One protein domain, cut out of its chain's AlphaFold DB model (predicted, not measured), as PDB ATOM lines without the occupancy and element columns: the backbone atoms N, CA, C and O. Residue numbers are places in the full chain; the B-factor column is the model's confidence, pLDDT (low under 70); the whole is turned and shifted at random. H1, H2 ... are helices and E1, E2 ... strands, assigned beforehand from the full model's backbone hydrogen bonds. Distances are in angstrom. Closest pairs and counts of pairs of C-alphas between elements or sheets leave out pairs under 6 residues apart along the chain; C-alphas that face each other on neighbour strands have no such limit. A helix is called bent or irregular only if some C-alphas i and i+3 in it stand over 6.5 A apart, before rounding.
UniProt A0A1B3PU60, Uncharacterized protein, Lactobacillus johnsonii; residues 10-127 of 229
ATOM      1  N   GLY A  10     -18.150  -6.372 -22.456       91.62
ATOM      2  CA  GLY A  10     -19.586  -6.139 -22.289       91.62
ATOM      3  C   GLY A  10     -20.324  -7.222 -21.496       91.62
ATOM      4  O   GLY A  10     -21.098  -6.900 -20.600       91.62
ATOM      5  N   LEU A  11     -20.084  -8.496 -21.809       95.19
ATOM      6  CA  LEU A  11     -20.820  -9.647 -21.305       95.19
ATOM      7  C   LEU A  11     -19.875 -10.813 -20.984       95.19
ATOM      8  O   LEU A  11     -19.149 -11.302 -21.861       95.19
ATOM      9  N   VAL A  12     -19.925 -11.281 -19.735       97.06
ATOM     10  CA  VAL A  12     -19.085 -12.364 -19.206       97.06
ATOM     11  C   VAL A  12     -19.946 -13.503 -18.665       97.06
ATOM     12  O   VAL A  12     -20.859 -13.270 -17.874       97.06
ATOM     13  N   LEU A  13     -19.637 -14.742 -19.062       97.62
ATOM     14  CA  LEU A  13     -20.248 -15.946 -18.493       97.62
ATOM     15  C   LEU A  13     -19.353 -16.492 -17.378       97.62
ATOM     16  O   LEU A  13     -18.218 -16.896 -17.632       97.62
ATOM     17  N   GLN A  14     -19.846 -16.488 -16.144       97.75
ATOM     18  CA  GLN A  14     -19.155 -17.016 -14.973       97.75
ATOM     19  C   GLN A  14     -19.667 -18.421 -14.651       97.75
ATOM     20  O   GLN A  14     -20.817 -18.605 -14.260       97.75
ATOM     21  N   TYR A  15     -18.796 -19.416 -14.776       97.38
ATOM     22  CA  TYR A  15     -19.113 -20.794 -14.418       97.38
ATOM     23  C   TYR A  15     -18.859 -21.034 -12.930       97.38
ATOM     24  O   TYR A  15     -17.749 -20.810 -12.447       97.38
ATOM     25  N   GLN A  16     -19.861 -21.519 -12.198       96.38
ATOM     26  CA  GLN A  16     -19.684 -21.979 -10.822       96.38
ATOM     27  C   GLN A  16     -19.473 -23.494 -10.798       96.38
ATOM     28  O   GLN A  16     -20.379 -24.262 -11.129       96.38
ATOM     29  N   VAL A  17     -18.278 -23.917 -10.381       95.12
ATOM     30  CA  VAL A  17     -17.896 -25.331 -10.306       95.12
ATOM     31  C   VAL A  17     -18.564 -25.994  -9.100       95.12
ATOM     32  O   VAL A  17     -18.586 -25.449  -7.996       95.12
ATOM     33  N   ALA A  18     -19.118 -27.189  -9.302       92.56
ATOM     34  CA  ALA A  18     -19.659 -27.988  -8.208       92.56
ATOM     35  C   ALA A  18     -18.536 -28.492  -7.274       92.56
ATOM     36  O   ALA A  18     -17.412 -28.723  -7.722       92.56
ATOM     37  N   PRO A  19     -18.807 -28.757  -5.983       88.31
ATOM     38  CA  PRO A  19     -17.820 -29.366  -5.093       88.31
ATOM     39  C   PRO A  19     -17.293 -30.698  -5.649       88.31
ATOM     40  O   PRO A  19     -18.074 -31.614  -5.897       88.31
ATOM     41  N   LYS A  20     -15.965 -30.814  -5.812       84.88
ATOM     42  CA  LYS A  20     -15.290 -31.957  -6.472       84.88
ATOM     43  C   LYS A  20     -15.731 -32.191  -7.927       84.88
ATOM     44  O   LYS A  20     -15.559 -33.292  -8.443       84.88
ATOM     45  N   GLY A  21     -16.314 -31.178  -8.564       85.88
ATOM     46  CA  GLY A  21     -16.727 -31.230  -9.956       85.88
ATOM     47  C   GLY A  21     -15.527 -31.240 -10.894       85.88
ATOM     48  O   GLY A  21     -14.519 -30.569 -10.650       85.88
ATOM     49  N   VAL A  22     -15.652 -32.003 -11.971       90.38
ATOM     50  CA  VAL A  22     -14.752 -31.931 -13.125       90.38
ATOM     51  C   VAL A  22     -15.286 -30.902 -14.115       90.38
ATOM     52  O   VAL A  22     -16.483 -30.628 -14.136       90.38
ATOM     53  N   ILE A  23     -14.405 -30.312 -14.920       94.44
ATOM     54  CA  ILE A  23     -14.799 -29.393 -15.990       94.44
ATOM     55  C   ILE A  23     -14.152 -29.821 -17.301       94.44
ATOM     56  O   ILE A  23     -13.023 -30.306 -17.312       94.44
ATOM     57  N   ASP A  24     -14.857 -29.584 -18.401       96.00
ATOM     58  CA  ASP A  24     -14.275 -29.555 -19.739       96.00
ATOM     59  C   ASP A  24     -14.121 -28.085 -20.148       96.00
ATOM     60  O   ASP A  24     -15.063 -27.437 -20.611       96.00
ATOM     61  N   ALA A  25     -12.931 -27.532 -19.908       96.56
ATOM     62  CA  ALA A  25     -12.636 -26.131 -20.189       96.56
ATOM     63  C   ALA A  25     -12.854 -25.767 -21.669       96.56
ATOM     64  O   ALA A  25     -13.337 -24.673 -21.966       96.56
ATOM     65  N   ASP A  26     -12.542 -26.679 -22.595       97.19
ATOM     66  CA  ASP A  26     -12.696 -26.448 -24.032       97.19
ATOM     67  C   ASP A  26     -14.177 -26.324 -24.403       97.19
ATOM     68  O   ASP A  26     -14.582 -25.357 -25.058       97.19
ATOM     69  N   ALA A  27     -15.001 -27.259 -23.917       96.75
ATOM     70  CA  ALA A  27     -16.440 -27.254 -24.147       96.75
ATOM     71  C   ALA A  27     -17.118 -26.016 -23.542       96.75
ATOM     72  O   ALA A  27     -17.934 -25.375 -24.210       96.75
ATOM     73  N   LEU A  28     -16.754 -25.635 -22.313       97.31
ATOM     74  CA  LEU A  28     -17.326 -24.472 -21.630       97.31
ATOM     75  C   LEU A  28     -16.975 -23.156 -22.335       97.31
ATOM     76  O   LEU A  28     -17.841 -22.302 -22.545       97.31
ATOM     77  N   VAL A  29     -15.717 -22.971 -22.733       97.88
ATOM     78  CA  VAL A  29     -15.309 -21.743 -23.428       97.88
ATOM     79  C   VAL A  29     -15.945 -21.664 -24.813       97.88
ATOM     80  O   VAL A  29     -16.458 -20.608 -25.197       97.88
ATOM     81  N   ARG A  30     -15.980 -22.782 -25.548       97.12
ATOM     82  CA  ARG A  30     -16.670 -22.852 -26.837       97.12
ATOM     83  C   ARG A  30     -18.153 -22.511 -26.698       97.12
ATOM     84  O   ARG A  30     -18.659 -21.714 -27.481       97.12
ATOM     85  N   HIS A  31     -18.825 -23.064 -25.691       95.75
ATOM     86  CA  HIS A  31     -20.232 -22.785 -25.422       95.75
ATOM     87  C   HIS A  31     -20.495 -21.289 -25.192       95.75
ATOM     88  O   HIS A  31     -21.394 -20.720 -25.813       95.75
ATOM     89  N   ALA A  32     -19.685 -20.632 -24.353       96.81
ATOM     90  CA  ALA A  32     -19.812 -19.197 -24.092       96.81
ATOM     91  C   ALA A  32     -19.679 -18.376 -25.386       96.81
ATOM     92  O   ALA A  32     -20.516 -17.521 -25.679       96.81
ATOM     93  N   ARG A  33     -18.659 -18.685 -26.197       95.88
ATOM     94  CA  ARG A  33     -18.423 -18.036 -27.492       95.88
ATOM     95  C   ARG A  33     -19.599 -18.233 -28.452       95.88
ATOM     96  O   ARG A  33     -20.051 -17.268 -29.063       95.88
ATOM     97  N   ASP A  34     -20.104 -19.457 -28.575       94.62
ATOM     98  CA  ASP A  34     -21.199 -19.800 -29.492       94.62
ATOM     99  C   ASP A  34     -22.541 -19.163 -29.058       94.62
ATOM    100  O   ASP A  34     -23.435 -18.951 -29.884       94.62
ATOM    101  N   CYS A  35     -22.667 -18.794 -27.777       93.81
ATOM    102  CA  CYS A  35     -23.775 -17.996 -27.241       93.81
ATOM    103  C   CYS A  35     -23.540 -16.477 -27.327       93.81
ATOM    104  O   CYS A  35     -24.394 -15.697 -26.913       93.81
ATOM    105  N   GLY A  36     -22.405 -16.049 -27.884       94.00
ATOM    106  CA  GLY A  36     -22.098 -14.651 -28.160       94.00
ATOM    107  C   GLY A  36     -21.413 -13.897 -27.025       94.00
ATOM    108  O   GLY A  36     -21.210 -12.698 -27.185       94.00
ATOM    109  N   PHE A  37     -21.027 -14.548 -25.923       96.25
ATOM    110  CA  PHE A  37     -20.255 -13.922 -24.843       96.25
ATOM    111  C   PHE A  37     -18.840 -13.576 -25.321       96.25
ATOM    112  O   PHE A  37     -18.252 -14.299 -26.127       96.25
ATOM    113  N   ARG A  38     -18.264 -12.486 -24.797       95.88
ATOM    114  CA  ARG A  38     -16.875 -12.078 -25.096       95.88
ATOM    115  C   ARG A  38     -15.919 -12.254 -23.918       95.88
ATOM    116  O   ARG A  38     -14.713 -12.043 -24.072       95.88
ATOM    117  N   GLY A  39     -16.435 -12.682 -22.769       96.69
ATOM    118  CA  GLY A  39     -15.630 -13.072 -21.624       96.69
ATOM    119  C   GLY A  39     -16.139 -14.336 -20.944       96.69
ATOM    120  O   GLY A  39     -17.333 -14.635 -20.959       96.69
ATOM    121  N   VAL A  40     -15.218 -15.053 -20.310       97.69
ATOM    122  CA  VAL A  40     -15.501 -16.186 -19.427       97.69
ATOM    123  C   VAL A  40     -14.788 -15.970 -18.102       97.69
ATOM    124  O   VAL A  40     -13.638 -15.532 -18.070       97.69
ATOM    125  N   SER A  41     -15.460 -16.309 -17.011       97.19
ATOM    126  CA  SER A  41     -14.867 -16.405 -15.684       97.19
ATOM    127  C   SER A  41     -15.241 -17.736 -15.038       97.19
ATOM    128  O   SER A  41     -16.139 -18.440 -15.501       97.19
ATOM    129  N   ILE A  42     -14.551 -18.093 -13.961       96.25
ATOM    130  CA  ILE A  42     -14.823 -19.314 -13.214       96.25
ATOM    131  C   ILE A  42     -14.718 -19.067 -11.719       96.25
ATOM    132  O   ILE A  42     -13.883 -18.300 -11.237       96.25
ATOM    133  N   LYS A  43     -15.611 -19.716 -10.984       94.69
ATOM    134  CA  LYS A  43     -15.771 -19.602  -9.545       94.69
ATOM    135  C   LYS A  43     -15.655 -20.986  -8.920       94.69
ATOM    136  O   LYS A  43     -16.192 -21.958  -9.443       94.69
ATOM    137  N   ASP A  44     -14.963 -21.031  -7.785       93.31
ATOM    138  CA  ASP A  44     -14.743 -22.231  -6.969       93.31
ATOM    139  C   ASP A  44     -13.927 -23.332  -7.687       93.31
ATOM    140  O   ASP A  44     -13.976 -24.502  -7.316       93.31
ATOM    141  N   ALA A  45     -13.140 -22.934  -8.693       91.00
ATOM    142  CA  ALA A  45     -12.173 -23.778  -9.391       91.00
ATOM    143  C   ALA A  45     -10.823 -23.844  -8.661       91.00
ATOM    144  O   ALA A  45     -10.434 -22.908  -7.959       91.00
ATOM    145  N   ASN A  46     -10.095 -24.942  -8.865       92.69
ATOM    146  CA  ASN A  46      -8.695 -25.059  -8.453       92.69
ATOM    147  C   ASN A  46      -7.739 -24.421  -9.490       92.69
ATOM    148  O   ASN A  46      -8.160 -24.013 -10.573       92.69
ATOM    149  N   ASP A  47      -6.446 -24.343  -9.163       92.81
ATOM    150  CA  ASP A  47      -5.440 -23.693 -10.021       92.81
ATOM    151  C   ASP A  47      -5.285 -24.353 -11.401       92.81
ATOM    152  O   ASP A  47      -5.095 -23.657 -12.397       92.81
ATOM    153  N   GLU A  48      -5.415 -25.680 -11.476       93.62
ATOM    154  CA  GLU A  48      -5.339 -26.443 -12.729       93.62
ATOM    155  C   GLU A  48      -6.527 -26.113 -13.644       93.62
ATOM    156  O   GLU A  48      -6.349 -25.710 -14.790       93.62
ATOM    157  N   GLN A  49      -7.741 -26.143 -13.095       94.19
ATOM    158  CA  GLN A  49      -8.977 -25.784 -13.789       94.19
ATOM    159  C   GLN A  49      -8.970 -24.329 -14.277       94.19
ATOM    160  O   GLN A  49      -9.464 -24.034 -15.367       94.19
ATOM    161  N   MET A  50      -8.410 -23.406 -13.487       94.38
ATOM    162  CA  MET A  50      -8.239 -22.014 -13.905       94.38
ATOM    163  C   MET A  50      -7.260 -21.890 -15.080       94.38
ATOM    164  O   MET A  50      -7.552 -21.166 -16.034       94.38
ATOM    165  N   ALA A  51      -6.131 -22.606 -15.040       95.44
ATOM    166  CA  ALA A  51      -5.145 -22.601 -16.116       95.44
ATOM    167  C   ALA A  51      -5.711 -23.191 -17.421       95.44
ATOM    168  O   ALA A  51      -5.544 -22.589 -18.486       95.44
ATOM    169  N   ASP A  52      -6.443 -24.305 -17.337       96.12
ATOM    170  CA  ASP A  52      -7.095 -24.940 -18.487       96.12
ATOM    171  C   ASP A  52      -8.126 -24.013 -19.139       96.12
ATOM    172  O   ASP A  52      -8.154 -23.852 -20.364       96.12
ATOM    173  N   LEU A  53      -8.945 -23.332 -18.329       96.56
ATOM    174  CA  LEU A  53      -9.921 -22.372 -18.839       96.56
ATOM    175  C   LEU A  53      -9.249 -21.161 -19.486       96.56
ATOM    176  O   LEU A  53      -9.705 -20.691 -20.530       96.56
ATOM    177  N   GLN A  54      -8.153 -20.665 -18.909       96.75
ATOM    178  CA  GLN A  54      -7.384 -19.568 -19.489       96.75
ATOM    179  C   GLN A  54      -6.766 -19.963 -20.840       96.75
ATOM    180  O   GLN A  54      -6.810 -19.168 -21.784       96.75
ATOM    181  N   ALA A  55      -6.241 -21.185 -20.965       97.06
ATOM    182  CA  ALA A  55      -5.715 -21.712 -22.222       97.06
ATOM    183  C   ALA A  55      -6.820 -21.867 -23.284       97.06
ATOM    184  O   ALA A  55      -6.653 -21.435 -24.428       97.06
ATOM    185  N   ALA A  56      -7.986 -22.398 -22.903       97.62
ATOM    186  CA  ALA A  56      -9.142 -22.487 -23.792       97.62
ATOM    187  C   ALA A  56      -9.636 -21.094 -24.235       97.62
ATOM    188  O   ALA A  56      -9.927 -20.883 -25.413       97.62
ATOM    189  N   CYS A  57      -9.652 -20.101 -23.337       97.31
ATOM    190  CA  CYS A  57      -9.990 -18.714 -23.677       97.31
ATOM    191  C   CYS A  57      -9.067 -18.144 -24.766       97.31
ATOM    192  O   CYS A  57      -9.545 -17.538 -25.727       97.31
ATOM    193  N   GLN A  58      -7.757 -18.400 -24.671       95.81
ATOM    194  CA  GLN A  58      -6.793 -18.005 -25.704       95.81
ATOM    195  C   GLN A  58      -7.074 -18.694 -27.046       95.81
ATOM    196  O   GLN A  58      -7.061 -18.030 -28.080       95.81
ATOM    197  N   LYS A  59      -7.385 -19.998 -27.036       96.88
ATOM    198  CA  LYS A  59      -7.718 -20.779 -28.242       96.88
ATOM    199  C   LYS A  59      -8.926 -20.213 -29.001       96.88
ATOM    200  O   LYS A  59      -8.916 -20.199 -30.230       96.88
ATOM    201  N   TYR A  60      -9.960 -19.766 -28.289       95.62
ATOM    202  CA  TYR A  60     -11.200 -19.247 -28.884       95.62
ATOM    203  C   TYR A  60     -11.244 -17.719 -29.022       95.62
ATOM    204  O   TYR A  60     -12.271 -17.180 -29.441       95.62
ATOM    205  N   THR A  61     -10.147 -17.027 -28.696       94.06
ATOM    206  CA  THR A  61     -10.033 -15.559 -28.755       94.06
ATOM    207  C   THR A  61     -11.128 -14.854 -27.942       94.06
ATOM    208  O   THR A  61     -11.675 -13.829 -28.342       94.06
ATOM    209  N   ILE A  62     -11.460 -15.417 -26.781       95.00
ATOM    210  CA  ILE A  62     -12.404 -14.854 -25.812       95.00
ATOM    211  C   ILE A  62     -11.643 -14.492 -24.535       95.00
ATOM    212  O   ILE A  62     -10.621 -15.101 -24.210       95.00
ATOM    213  N   LYS A  63     -12.075 -13.456 -23.812       96.38
ATOM    214  CA  LYS A  63     -11.312 -12.958 -22.664       96.38
ATOM    215  C   LYS A  63     -11.529 -13.836 -21.429       96.38
ATOM    216  O   LYS A  63     -12.651 -13.970 -20.955       96.38
ATOM    217  N   PHE A  64     -10.450 -14.345 -20.841       96.31
ATOM    218  CA  PHE A  64     -10.502 -14.837 -19.463       96.31
ATOM    219  C   PHE A  64     -10.571 -13.643 -18.499       96.31
ATOM    220  O   PHE A  64      -9.699 -12.767 -18.534       96.31
ATOM    221  N   CYS A  65     -11.624 -13.595 -17.689       95.25
ATOM    222  CA  CYS A  65     -11.979 -12.474 -16.824       95.25
ATOM    223  C   CYS A  65     -11.894 -12.862 -15.343       95.25
ATOM    224  O   CYS A  65     -12.087 -14.025 -14.968       95.25
ATOM    225  N   GLN A  66     -11.628 -11.879 -14.485       91.75
ATOM    226  CA  GLN A  66     -11.555 -12.119 -13.041       91.75
ATOM    227  C   GLN A  66     -12.948 -12.427 -12.484       91.75
ATOM    228  O   GLN A  66     -13.939 -11.890 -12.963       91.75
ATOM    229  N   LYS A  67     -13.036 -13.255 -11.438       91.94
ATOM    230  CA  LYS A  67     -14.305 -13.481 -10.732       91.94
ATOM    231  C   LYS A  67     -14.847 -12.154 -10.193       91.94
ATOM    232  O   LYS A  67     -14.120 -11.410  -9.529       91.94
ATOM    233  N   ARG A  68     -16.139 -11.899 -10.406       91.69
ATOM    234  CA  ARG A  68     -16.850 -10.707  -9.914       91.69
ATOM    235  C   ARG A  68     -18.232 -11.076  -9.354       91.69
ATOM    236  O   ARG A  68     -18.678 -12.213  -9.534       91.69
ATOM    237  N   PRO A  69     -18.906 -10.158  -8.632       92.38
ATOM    238  CA  PRO A  69     -20.336 -10.291  -8.378       92.38
ATOM    239  C   PRO A  69     -21.072 -10.517  -9.700       92.38
ATOM    240  O   PRO A  69     -20.832  -9.797 -10.666       92.38
ATOM    241  N   ALA A  70     -21.906 -11.550  -9.738       93.06
ATOM    242  CA  ALA A  70     -22.554 -12.017 -10.950       93.06
ATOM    243  C   ALA A  70     -24.045 -12.245 -10.699       93.06
ATOM    244  O   ALA A  70     -24.451 -12.699  -9.628       93.06
ATOM    245  N   GLU A  71     -24.845 -11.935 -11.707       93.44
ATOM    246  CA  GLU A  71     -26.285 -12.142 -11.726       93.44
ATOM    247  C   GLU A  71     -26.588 -13.581 -12.131       93.44
ATOM    248  O   GLU A  71     -26.030 -14.081 -13.105       93.44
ATOM    249  N   LYS A  72     -27.497 -14.271 -11.440       92.44
ATOM    250  CA  LYS A  72     -27.891 -15.619 -11.878       92.44
ATOM    251  C   LYS A  72     -28.581 -15.554 -13.242       92.44
ATOM    252  O   LYS A  72     -29.551 -14.806 -13.410       92.44
ATOM    253  N   LEU A  73     -28.140 -16.379 -14.189       91.31
ATOM    254  CA  LEU A  73     -28.717 -16.451 -15.533       91.31
ATOM    255  C   LEU A  73     -29.990 -17.310 -15.568       91.31
ATOM    256  O   LEU A  73     -30.069 -18.304 -16.274       91.31
ATOM    257  N   ILE A  74     -30.984 -16.935 -14.771       86.62
ATOM    258  CA  ILE A  74     -32.266 -17.654 -14.646       86.62
ATOM    259  C   ILE A  74     -33.476 -16.709 -14.729       86.62
ATOM    260  O   ILE A  74     -34.617 -17.150 -14.639       86.62
ATOM    261  N   SER A  75     -33.235 -15.399 -14.853       73.44
ATOM    262  CA  SER A  75     -34.267 -14.356 -14.778       73.44
ATOM    263  C   SER A  75     -34.879 -14.042 -16.149       73.44
ATOM    264  O   SER A  75     -34.124 -13.964 -17.123       73.44
ATOM    265  N   PRO A  76     -36.195 -13.755 -16.239       69.31
ATOM    266  CA  PRO A  76     -36.804 -13.213 -17.458       69.31
ATOM    267  C   PRO A  76     -36.226 -11.841 -17.856       69.31
ATOM    268  O   PRO A  76     -36.154 -11.519 -19.039       69.31
ATOM    269  N   ASP A  77     -35.714 -11.069 -16.893       85.06
ATOM    270  CA  ASP A  77     -35.242  -9.691 -17.110       85.06
ATOM    271  C   ASP A  77     -33.763  -9.596 -17.521       85.06
ATOM    272  O   ASP A  77     -33.097  -8.587 -17.281       85.06
ATOM    273  N   VAL A  78     -33.207 -10.658 -18.117       91.88
ATOM    274  CA  VAL A  78     -31.782 -10.718 -18.495       91.88
ATOM    275  C   VAL A  78     -31.369  -9.543 -19.389       91.88
ATOM    276  O   VAL A  78     -30.294  -8.976 -19.204       91.88
ATOM    277  N   LEU A  79     -32.247  -9.122 -20.306       94.75
ATOM    278  CA  LEU A  79     -31.990  -8.009 -21.219       94.75
ATOM    279  C   LEU A  79     -32.042  -6.649 -20.509       94.75
ATOM    280  O   LEU A  79     -31.227  -5.784 -20.802       94.75
ATOM    281  N   ALA A  80     -32.927  -6.465 -19.525       93.44
ATOM    282  CA  ALA A  80     -32.960  -5.237 -18.729       93.44
ATOM    283  C   ALA A  80     -31.676  -5.044 -17.924       93.44
ATOM    284  O   ALA A  80     -31.078  -3.971 -17.946       93.44
ATOM    285  N   LYS A  81     -31.184  -6.117 -17.299       94.12
ATOM    286  CA  LYS A  81     -29.900  -6.090 -16.588       94.12
ATOM    287  C   LYS A  81     -28.727  -5.801 -17.528       94.12
ATOM    288  O   LYS A  81     -27.815  -5.071 -17.153       94.12
ATOM    289  N   LEU A  82     -28.765  -6.350 -18.744       94.38
ATOM    290  CA  LEU A  82     -27.762  -6.110 -19.781       94.38
ATOM    291  C   LEU A  82     -27.677  -4.617 -20.147       94.38
ATOM    292  O   LEU A  82     -26.583  -4.054 -20.163       94.38
ATOM    293  N   ILE A  83     -28.820  -3.971 -20.402       95.38
ATOM    294  CA  ILE A  83     -28.872  -2.542 -20.742       95.38
ATOM    295  C   ILE A  83     -28.457  -1.668 -19.554       95.38
ATOM    296  O   ILE A  83     -27.623  -0.781 -19.723       95.38
ATOM    297  N   ALA A  84     -28.949  -1.963 -18.347       94.12
ATOM    298  CA  ALA A  84     -28.584  -1.228 -17.136       94.12
ATOM    299  C   ALA A  84     -27.069  -1.252 -16.871       94.12
ATOM    300  O   ALA A  84     -26.455  -0.209 -16.667       94.12
ATOM    301  N   ALA A  85     -26.430  -2.422 -16.979       93.75
ATOM    302  CA  ALA A  85     -24.980  -2.520 -16.818       93.75
ATOM    303  C   ALA A  85     -24.213  -1.696 -17.862       93.75
ATOM    304  O   ALA A  85     -23.138  -1.173 -17.570       93.75
ATOM    305  N   ARG A  86     -24.761  -1.561 -19.076       93.50
ATOM    306  CA  ARG A  86     -24.165  -0.725 -20.118       93.50
ATOM    307  C   ARG A  86     -24.302   0.763 -19.823       93.50
ATOM    308  O   ARG A  86     -23.363   1.498 -20.108       93.50
ATOM    309  N   LEU A  87     -25.432   1.186 -19.260       93.25
ATOM    310  CA  LEU A  87     -25.637   2.565 -18.803       93.25
ATOM    311  C   LEU A  87     -24.648   2.953 -17.698       93.25
ATOM    312  O   LEU A  87     -24.173   4.082 -17.681       93.25
ATOM    313  N   ASP A  88     -24.291   1.998 -16.839       92.94
ATOM    314  CA  ASP A  88     -23.326   2.186 -15.751       92.94
ATOM    315  C   ASP A  88     -21.852   2.044 -16.192       92.94
ATOM    316  O   ASP A  88     -20.951   1.999 -15.347       92.94
ATOM    317  N   ASP A  89     -21.582   1.937 -17.500       91.75
ATOM    318  CA  ASP A  89     -20.252   1.666 -18.061       91.75
ATOM    319  C   ASP A  89     -19.573   0.450 -17.401       91.75
ATOM    320  O   ASP A  89     -18.401   0.478 -17.007       91.75
ATOM    321  N   MET A  90     -20.319  -0.650 -17.267       92.44
ATOM    322  CA  MET A  90     -19.838  -1.901 -16.682       92.44
ATOM    323  C   MET A  90     -19.936  -3.079 -17.654       92.44
ATOM    324  O   MET A  90     -20.763  -3.130 -18.565       92.44
ATOM    325  N   ASN A  91     -19.068  -4.069 -17.433       94.19
ATOM    326  CA  ASN A  91     -19.263  -5.414 -17.964       94.19
ATOM    327  C   ASN A  91     -20.217  -6.156 -17.026       94.19
ATOM    328  O   ASN A  91     -19.959  -6.206 -15.820       94.19
ATOM    329  N   ILE A  92     -21.271  -6.767 -17.566       95.19
ATOM    330  CA  ILE A  92     -22.154  -7.620 -16.768       95.19
ATOM    331  C   ILE A  92     -21.627  -9.051 -16.720       95.19
ATOM    332  O   ILE A  92     -21.157  -9.606 -17.718       95.19
ATOM    333  N   TYR A  93     -21.726  -9.645 -15.537       96.44
ATOM    334  CA  TYR A  93     -21.381 -11.031 -15.280       96.44
ATOM    335  C   TYR A  93     -22.659 -11.811 -15.033       96.44
ATOM    336  O   TYR A  93     -23.408 -11.486 -14.113       96.44
ATOM    337  N   PHE A  94     -22.879 -12.855 -15.823       96.44
ATOM    338  CA  PHE A  94     -23.947 -13.811 -15.586       96.44
ATOM    339  C   PHE A  94     -23.375 -15.129 -15.086       96.44
ATOM    340  O   PHE A  94     -22.454 -15.676 -15.687       96.44
ATOM    341  N   GLU A  95     -23.909 -15.633 -13.984       95.62
ATOM    342  CA  GLU A  95     -23.488 -16.882 -13.363       95.62
ATOM    343  C   GLU A  95     -24.378 -18.041 -13.812       95.62
ATOM    344  O   GLU A  95     -25.609 -17.939 -13.779       95.62
ATOM    345  N   VAL A  96     -23.737 -19.150 -14.181       95.81
ATOM    346  CA  VAL A  96     -24.380 -20.448 -14.402       95.81
ATOM    347  C   VAL A  96     -23.716 -21.502 -13.524       95.81
ATOM    348  O   VAL A  96     -22.491 -21.558 -13.389       95.81
ATOM    349  N   GLU A  97     -24.534 -22.346 -12.910       95.69
ATOM    350  CA  GLU A  97     -24.057 -23.443 -12.076       95.69
ATOM    351  C   GLU A  97     -23.776 -24.682 -12.934       95.69
ATOM    352  O   GLU A  97     -24.562 -25.035 -13.818       95.69
ATOM    353  N   LEU A  98     -22.661 -25.356 -12.650       96.12
ATOM    354  CA  LEU A  98     -22.315 -26.633 -13.266       96.12
ATOM    355  C   LEU A  98     -22.788 -27.809 -12.404       96.12
ATOM    356  O   LEU A  98     -22.858 -27.735 -11.173       96.12
ATOM    357  N   ASN A  99     -23.084 -28.922 -13.060       95.25
ATOM    358  CA  ASN A  99     -23.220 -30.231 -12.439       95.25
ATOM    359  C   ASN A  99     -21.836 -30.793 -12.065       95.25
ATOM    360  O   ASN A  99     -20.795 -30.285 -12.482       95.25
ATOM    361  N   ALA A 100     -21.809 -31.874 -11.279       93.69
ATOM    362  CA  ALA A 100     -20.555 -32.523 -10.879       93.69
ATOM    363  C   ALA A 100     -19.750 -33.092 -12.067       93.69
ATOM    364  O   ALA A 100     -18.533 -33.225 -11.968       93.69
ATOM    365  N   ASP A 101     -20.422 -33.404 -13.177       93.00
ATOM    366  CA  ASP A 101     -19.816 -33.868 -14.429       93.00
ATOM    367  C   ASP A 101     -19.328 -32.726 -15.342       93.00
ATOM    368  O   ASP A 101     -18.823 -32.988 -16.430       93.00
ATOM    369  N   GLY A 102     -19.479 -31.467 -14.914       91.62
ATOM    370  CA  GLY A 102     -19.066 -30.286 -15.669       91.62
ATOM    371  C   GLY A 102     -20.091 -29.779 -16.682       91.62
ATOM    372  O   GLY A 102     -19.845 -28.753 -17.315       91.62
ATOM    373  N   SER A 103     -21.244 -30.440 -16.831       93.50
ATOM    374  CA  SER A 103     -22.337 -29.948 -17.678       93.50
ATOM    375  C   SER A 103     -23.049 -28.744 -17.049       93.50
ATOM    376  O   SER A 103     -23.112 -28.608 -15.827       93.50
ATOM    377  N   ILE A 104     -23.597 -27.851 -17.874       93.44
ATOM    378  CA  ILE A 104     -24.353 -26.679 -17.407       93.44
ATOM    379  C   ILE A 104     -25.734 -27.131 -16.918       93.44
ATOM    380  O   ILE A 104     -26.393 -27.945 -17.568       93.44
ATOM    381  N   LYS A 105     -26.197 -26.605 -15.779       93.56
ATOM    382  CA  LYS A 105     -27.560 -26.872 -15.302       93.56
ATOM    383  C   LYS A 105     -28.613 -26.258 -16.229       93.56
ATOM    384  O   LYS A 105     -28.581 -25.060 -16.508       93.56
ATOM    385  N   ALA A 106     -29.618 -27.062 -16.578       92.06
ATOM    386  CA  ALA A 106     -30.689 -26.701 -17.512       92.06
ATOM    387  C   ALA A 106     -31.578 -25.522 -17.060       92.06
ATOM    388  O   ALA A 106     -32.272 -24.922 -17.874       92.06
ATOM    389  N   GLU A 107     -31.558 -25.153 -15.774       90.88
ATOM    390  CA  GLU A 107     -32.303 -23.995 -15.249       90.88
ATOM    391  C   GLU A 107     -31.942 -22.683 -15.965       90.88
ATOM    392  O   GLU A 107     -32.770 -21.778 -16.046       90.88
ATOM    393  N   SER A 108     -30.723 -22.590 -16.508       90.12
ATOM    394  CA  SER A 108     -30.257 -21.395 -17.219       90.12
ATOM    395  C   SER A 108     -30.635 -21.384 -18.705       90.12
ATOM    396  O   SER A 108     -30.524 -20.340 -19.350       90.12
ATOM    397  N   ASP A 109     -31.093 -22.510 -19.264       91.06
ATOM    398  CA  ASP A 109     -31.317 -22.670 -20.707       91.06
ATOM    399  C   ASP A 109     -32.306 -21.646 -21.285       91.06
ATOM    400  O   ASP A 109     -32.012 -21.084 -22.347       91.06
ATOM    401  N   PRO A 110     -33.446 -21.328 -20.629       91.62
ATOM    402  CA  PRO A 110     -34.376 -20.334 -21.159       91.62
ATOM    403  C   PRO A 110     -33.746 -18.941 -21.270       91.62
ATOM    404  O   PRO A 110     -33.815 -18.319 -22.329       91.62
ATOM    405  N   ALA A 111     -33.078 -18.469 -20.212       93.00
ATOM    406  CA  ALA A 111     -32.438 -17.154 -20.196       93.00
ATOM    407  C   ALA A 111     -31.237 -17.092 -21.155       93.00
ATOM    408  O   ALA A 111     -31.062 -16.099 -21.862       93.00
ATOM    409  N   MET A 112     -30.453 -18.174 -21.237       93.25
ATOM    410  CA  MET A 112     -29.352 -18.315 -22.191       93.25
ATOM    411  C   MET A 112     -29.851 -18.231 -23.637       93.25
ATOM    412  O   MET A 112     -29.257 -17.530 -24.457       93.25
ATOM    413  N   LYS A 113     -30.969 -18.896 -23.955       92.88
ATOM    414  CA  LYS A 113     -31.585 -18.847 -25.285       92.88
ATOM    415  C   LYS A 113     -32.062 -17.437 -25.633       92.88
ATOM    416  O   LYS A 113     -31.735 -16.956 -26.715       92.88
ATOM    417  N   THR A 114     -32.776 -16.768 -24.725       93.31
ATOM    418  CA  THR A 114     -33.220 -15.377 -24.919       93.31
ATOM    419  C   THR A 114     -32.037 -14.458 -25.195       93.31
ATOM    420  O   THR A 114     -32.041 -13.716 -26.175       93.31
ATOM    421  N   LEU A 115     -30.992 -14.547 -24.371       94.56
ATOM    422  CA  LEU A 115     -29.803 -13.717 -24.504       94.56
ATOM    423  C   LEU A 115     -29.063 -13.989 -25.821       94.56
ATOM    424  O   LEU A 115     -28.729 -13.050 -26.537       94.56
ATOM    425  N   ARG A 116     -28.867 -15.261 -26.189       94.69
ATOM    426  CA  ARG A 116     -28.232 -15.654 -27.455       94.69
ATOM    427  C   ARG A 116     -28.988 -15.113 -28.668       94.69
ATOM    428  O   ARG A 116     -28.366 -14.575 -29.585       94.69
ATOM    429  N   ASN A 117     -30.310 -15.266 -28.687       94.50
ATOM    430  CA  ASN A 117     -31.142 -14.810 -29.799       94.50
ATOM    431  C   ASN A 117     -31.147 -13.282 -29.900       94.50
ATOM    432  O   ASN A 117     -31.071 -12.737 -30.996       94.50
ATOM    433  N   TRP A 118     -31.143 -12.587 -28.764       95.81
ATOM    434  CA  TRP A 118     -31.035 -11.134 -28.754       95.81
ATOM    435  C   TRP A 118     -29.655 -10.659 -29.234       95.81
ATOM    436  O   TRP A 118     -29.560  -9.786 -30.093       95.81
ATOM    437  N   ILE A 119     -28.565 -11.270 -28.757       95.62
ATOM    438  CA  ILE A 119     -27.191 -10.920 -29.161       95.62
ATOM    439  C   ILE A 119     -26.962 -11.159 -30.654       95.62
ATOM    440  O   ILE A 119     -26.247 -10.383 -31.287       95.62
ATOM    441  N   SER A 120     -27.556 -12.198 -31.246       94.25
ATOM    442  CA  SER A 120     -27.396 -12.449 -32.683       94.25
ATOM    443  C   SER A 120     -27.946 -11.300 -33.543       94.25
ATOM    444  O   SER A 120     -27.399 -11.025 -34.612       94.25
ATOM    445  N   ARG A 121     -28.968 -10.587 -33.048       94.19
ATOM    446  CA  ARG A 121     -29.598  -9.432 -33.704       94.19
ATOM    447  C   ARG A 121     -28.940  -8.107 -33.322       94.19
ATOM    448  O   ARG A 121     -28.571  -7.319 -34.190       94.19
ATOM    449  N   PHE A 122     -28.744  -7.873 -32.027       96.31
ATOM    450  CA  PHE A 122     -28.370  -6.565 -31.473       96.31
ATOM    451  C   PHE A 122     -26.939  -6.500 -30.927       96.31
ATOM    452  O   PHE A 122     -26.475  -5.432 -30.533       96.31
ATOM    453  N   GLY A 123     -26.204  -7.615 -30.912       94.44
ATOM    454  CA  GLY A 123     -24.895  -7.716 -30.263       94.44
ATOM    455  C   GLY A 123     -23.860  -6.732 -30.799       94.44
ATOM    456  O   GLY A 123     -23.096  -6.174 -30.018       94.44
ATOM    457  N   HIS A 124     -23.852  -6.467 -32.109       91.75
ATOM    458  CA  HIS A 124     -22.947  -5.477 -32.704       91.75
ATOM    459  C   HIS A 124     -23.166  -4.081 -32.100       91.75
ATOM    460  O   HIS A 124     -22.215  -3.463 -31.629       91.75
ATOM    461  N   ALA A 125     -24.424  -3.645 -32.003       95.00
ATOM    462  CA  ALA A 125     -24.778  -2.377 -31.385       95.00
ATOM    463  C   ALA A 125     -24.463  -2.383 -29.886       95.00
ATOM    464  O   ALA A 125     -23.830  -1.456 -29.392       95.00
ATOM    465  N   TYR A 126     -24.816  -3.451 -29.165       95.81
ATOM    466  CA  TYR A 126     -24.570  -3.557 -27.725       95.81
ATOM    467  C   TYR A 126     -23.080  -3.457 -27.357       95.81
ATOM    468  O   TYR A 126     -22.700  -2.663 -26.497       95.81
ATOM    469  N   TYR A 127     -22.216  -4.235 -28.015       94.50
ATOM    470  CA  TYR A 127     -20.798  -4.294 -27.654       94.50
ATOM    471  C   TYR A 127     -20.033  -3.004 -27.969       94.50
ATOM    472  O   TYR A 127     -19.046  -2.680 -27.303       94.50
TER     473      TYR A 127
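Overview. This is residues 10 to 127 of the 229 residues of an uncharacterized protein of Lactobacillus johnsonii (UniProt A0A1B3PU60). A small parallel sheet of three short strands forms the middle, with H1 packed over one face and the longest helix, H4, passing near it. The long link from H2 to H3 crosses the opposite face with residues 66 to 70. The 118 printed residues run E1 H1 E2 H2 H3 E3 H4, with sheet order E2 E1 E3; the class is mixed, helices and strands. The whole is compact, with a radius of gyration of the C-alphas of 13.4 A and spans of 36 by 27 by 23 A.

Arrangement. E1, residues 11 to 16, is the inner strand. H1, residues 25 to 34, leads to E2, residues 39 to 43, parallel to E1, with N 41 and O 13 2.9 A apart; these three form a strand-helix-strand unit, two parallel neighbour strands with a helix between, its crossover right-handed. H1 has a height over the sheet of 9.9 A. H2, residues 47 to 59, touches H1, closest at the C-alphas of Ala 25 and Leu 53, 4.8 A, at a steep tilt of 42 degrees, the same way. H3, residues 78 to 87, is on the sheet too: with H1 and H2 on one face, it makes two layers, helices and sheet. E3, residues 92 to 97, is parallel to E1, with N 14 and O 94 2.8 A apart. H4, residues 106 to 127, only grazes the sheet and with residues 111 to 115 alone only just touches H3, with 3 pairs of C-alphas within 8 A, the closest those of Val 78 and Ala 111, 6.7 A. Every O i to N i+4 pair is within hydrogen-bond range in H1, H2 and H3, and 13 of 18 in H4.

Along the chain. E1 begins at C-alpha 11 (-20.820, -9.647, -21.305) and is 16.2 A long; E3 is 16.6 A and H2 18.6 A. H4, 26.5 A, ends at C-alpha 127 (-20.798, -4.294, -27.654); it is irregular, with C-alphas 121 and 124 7.8 A apart, and has a kink of 77 degrees near residue 121.

Size, cuts and confidence. The two farthest C-alphas, of Lys 20 and Ala 125, are 39.8 A apart. The printed part has no cut, and the link from H2 to H3 is long, 18 residues. Residue 76 alone has a pLDDT under 70.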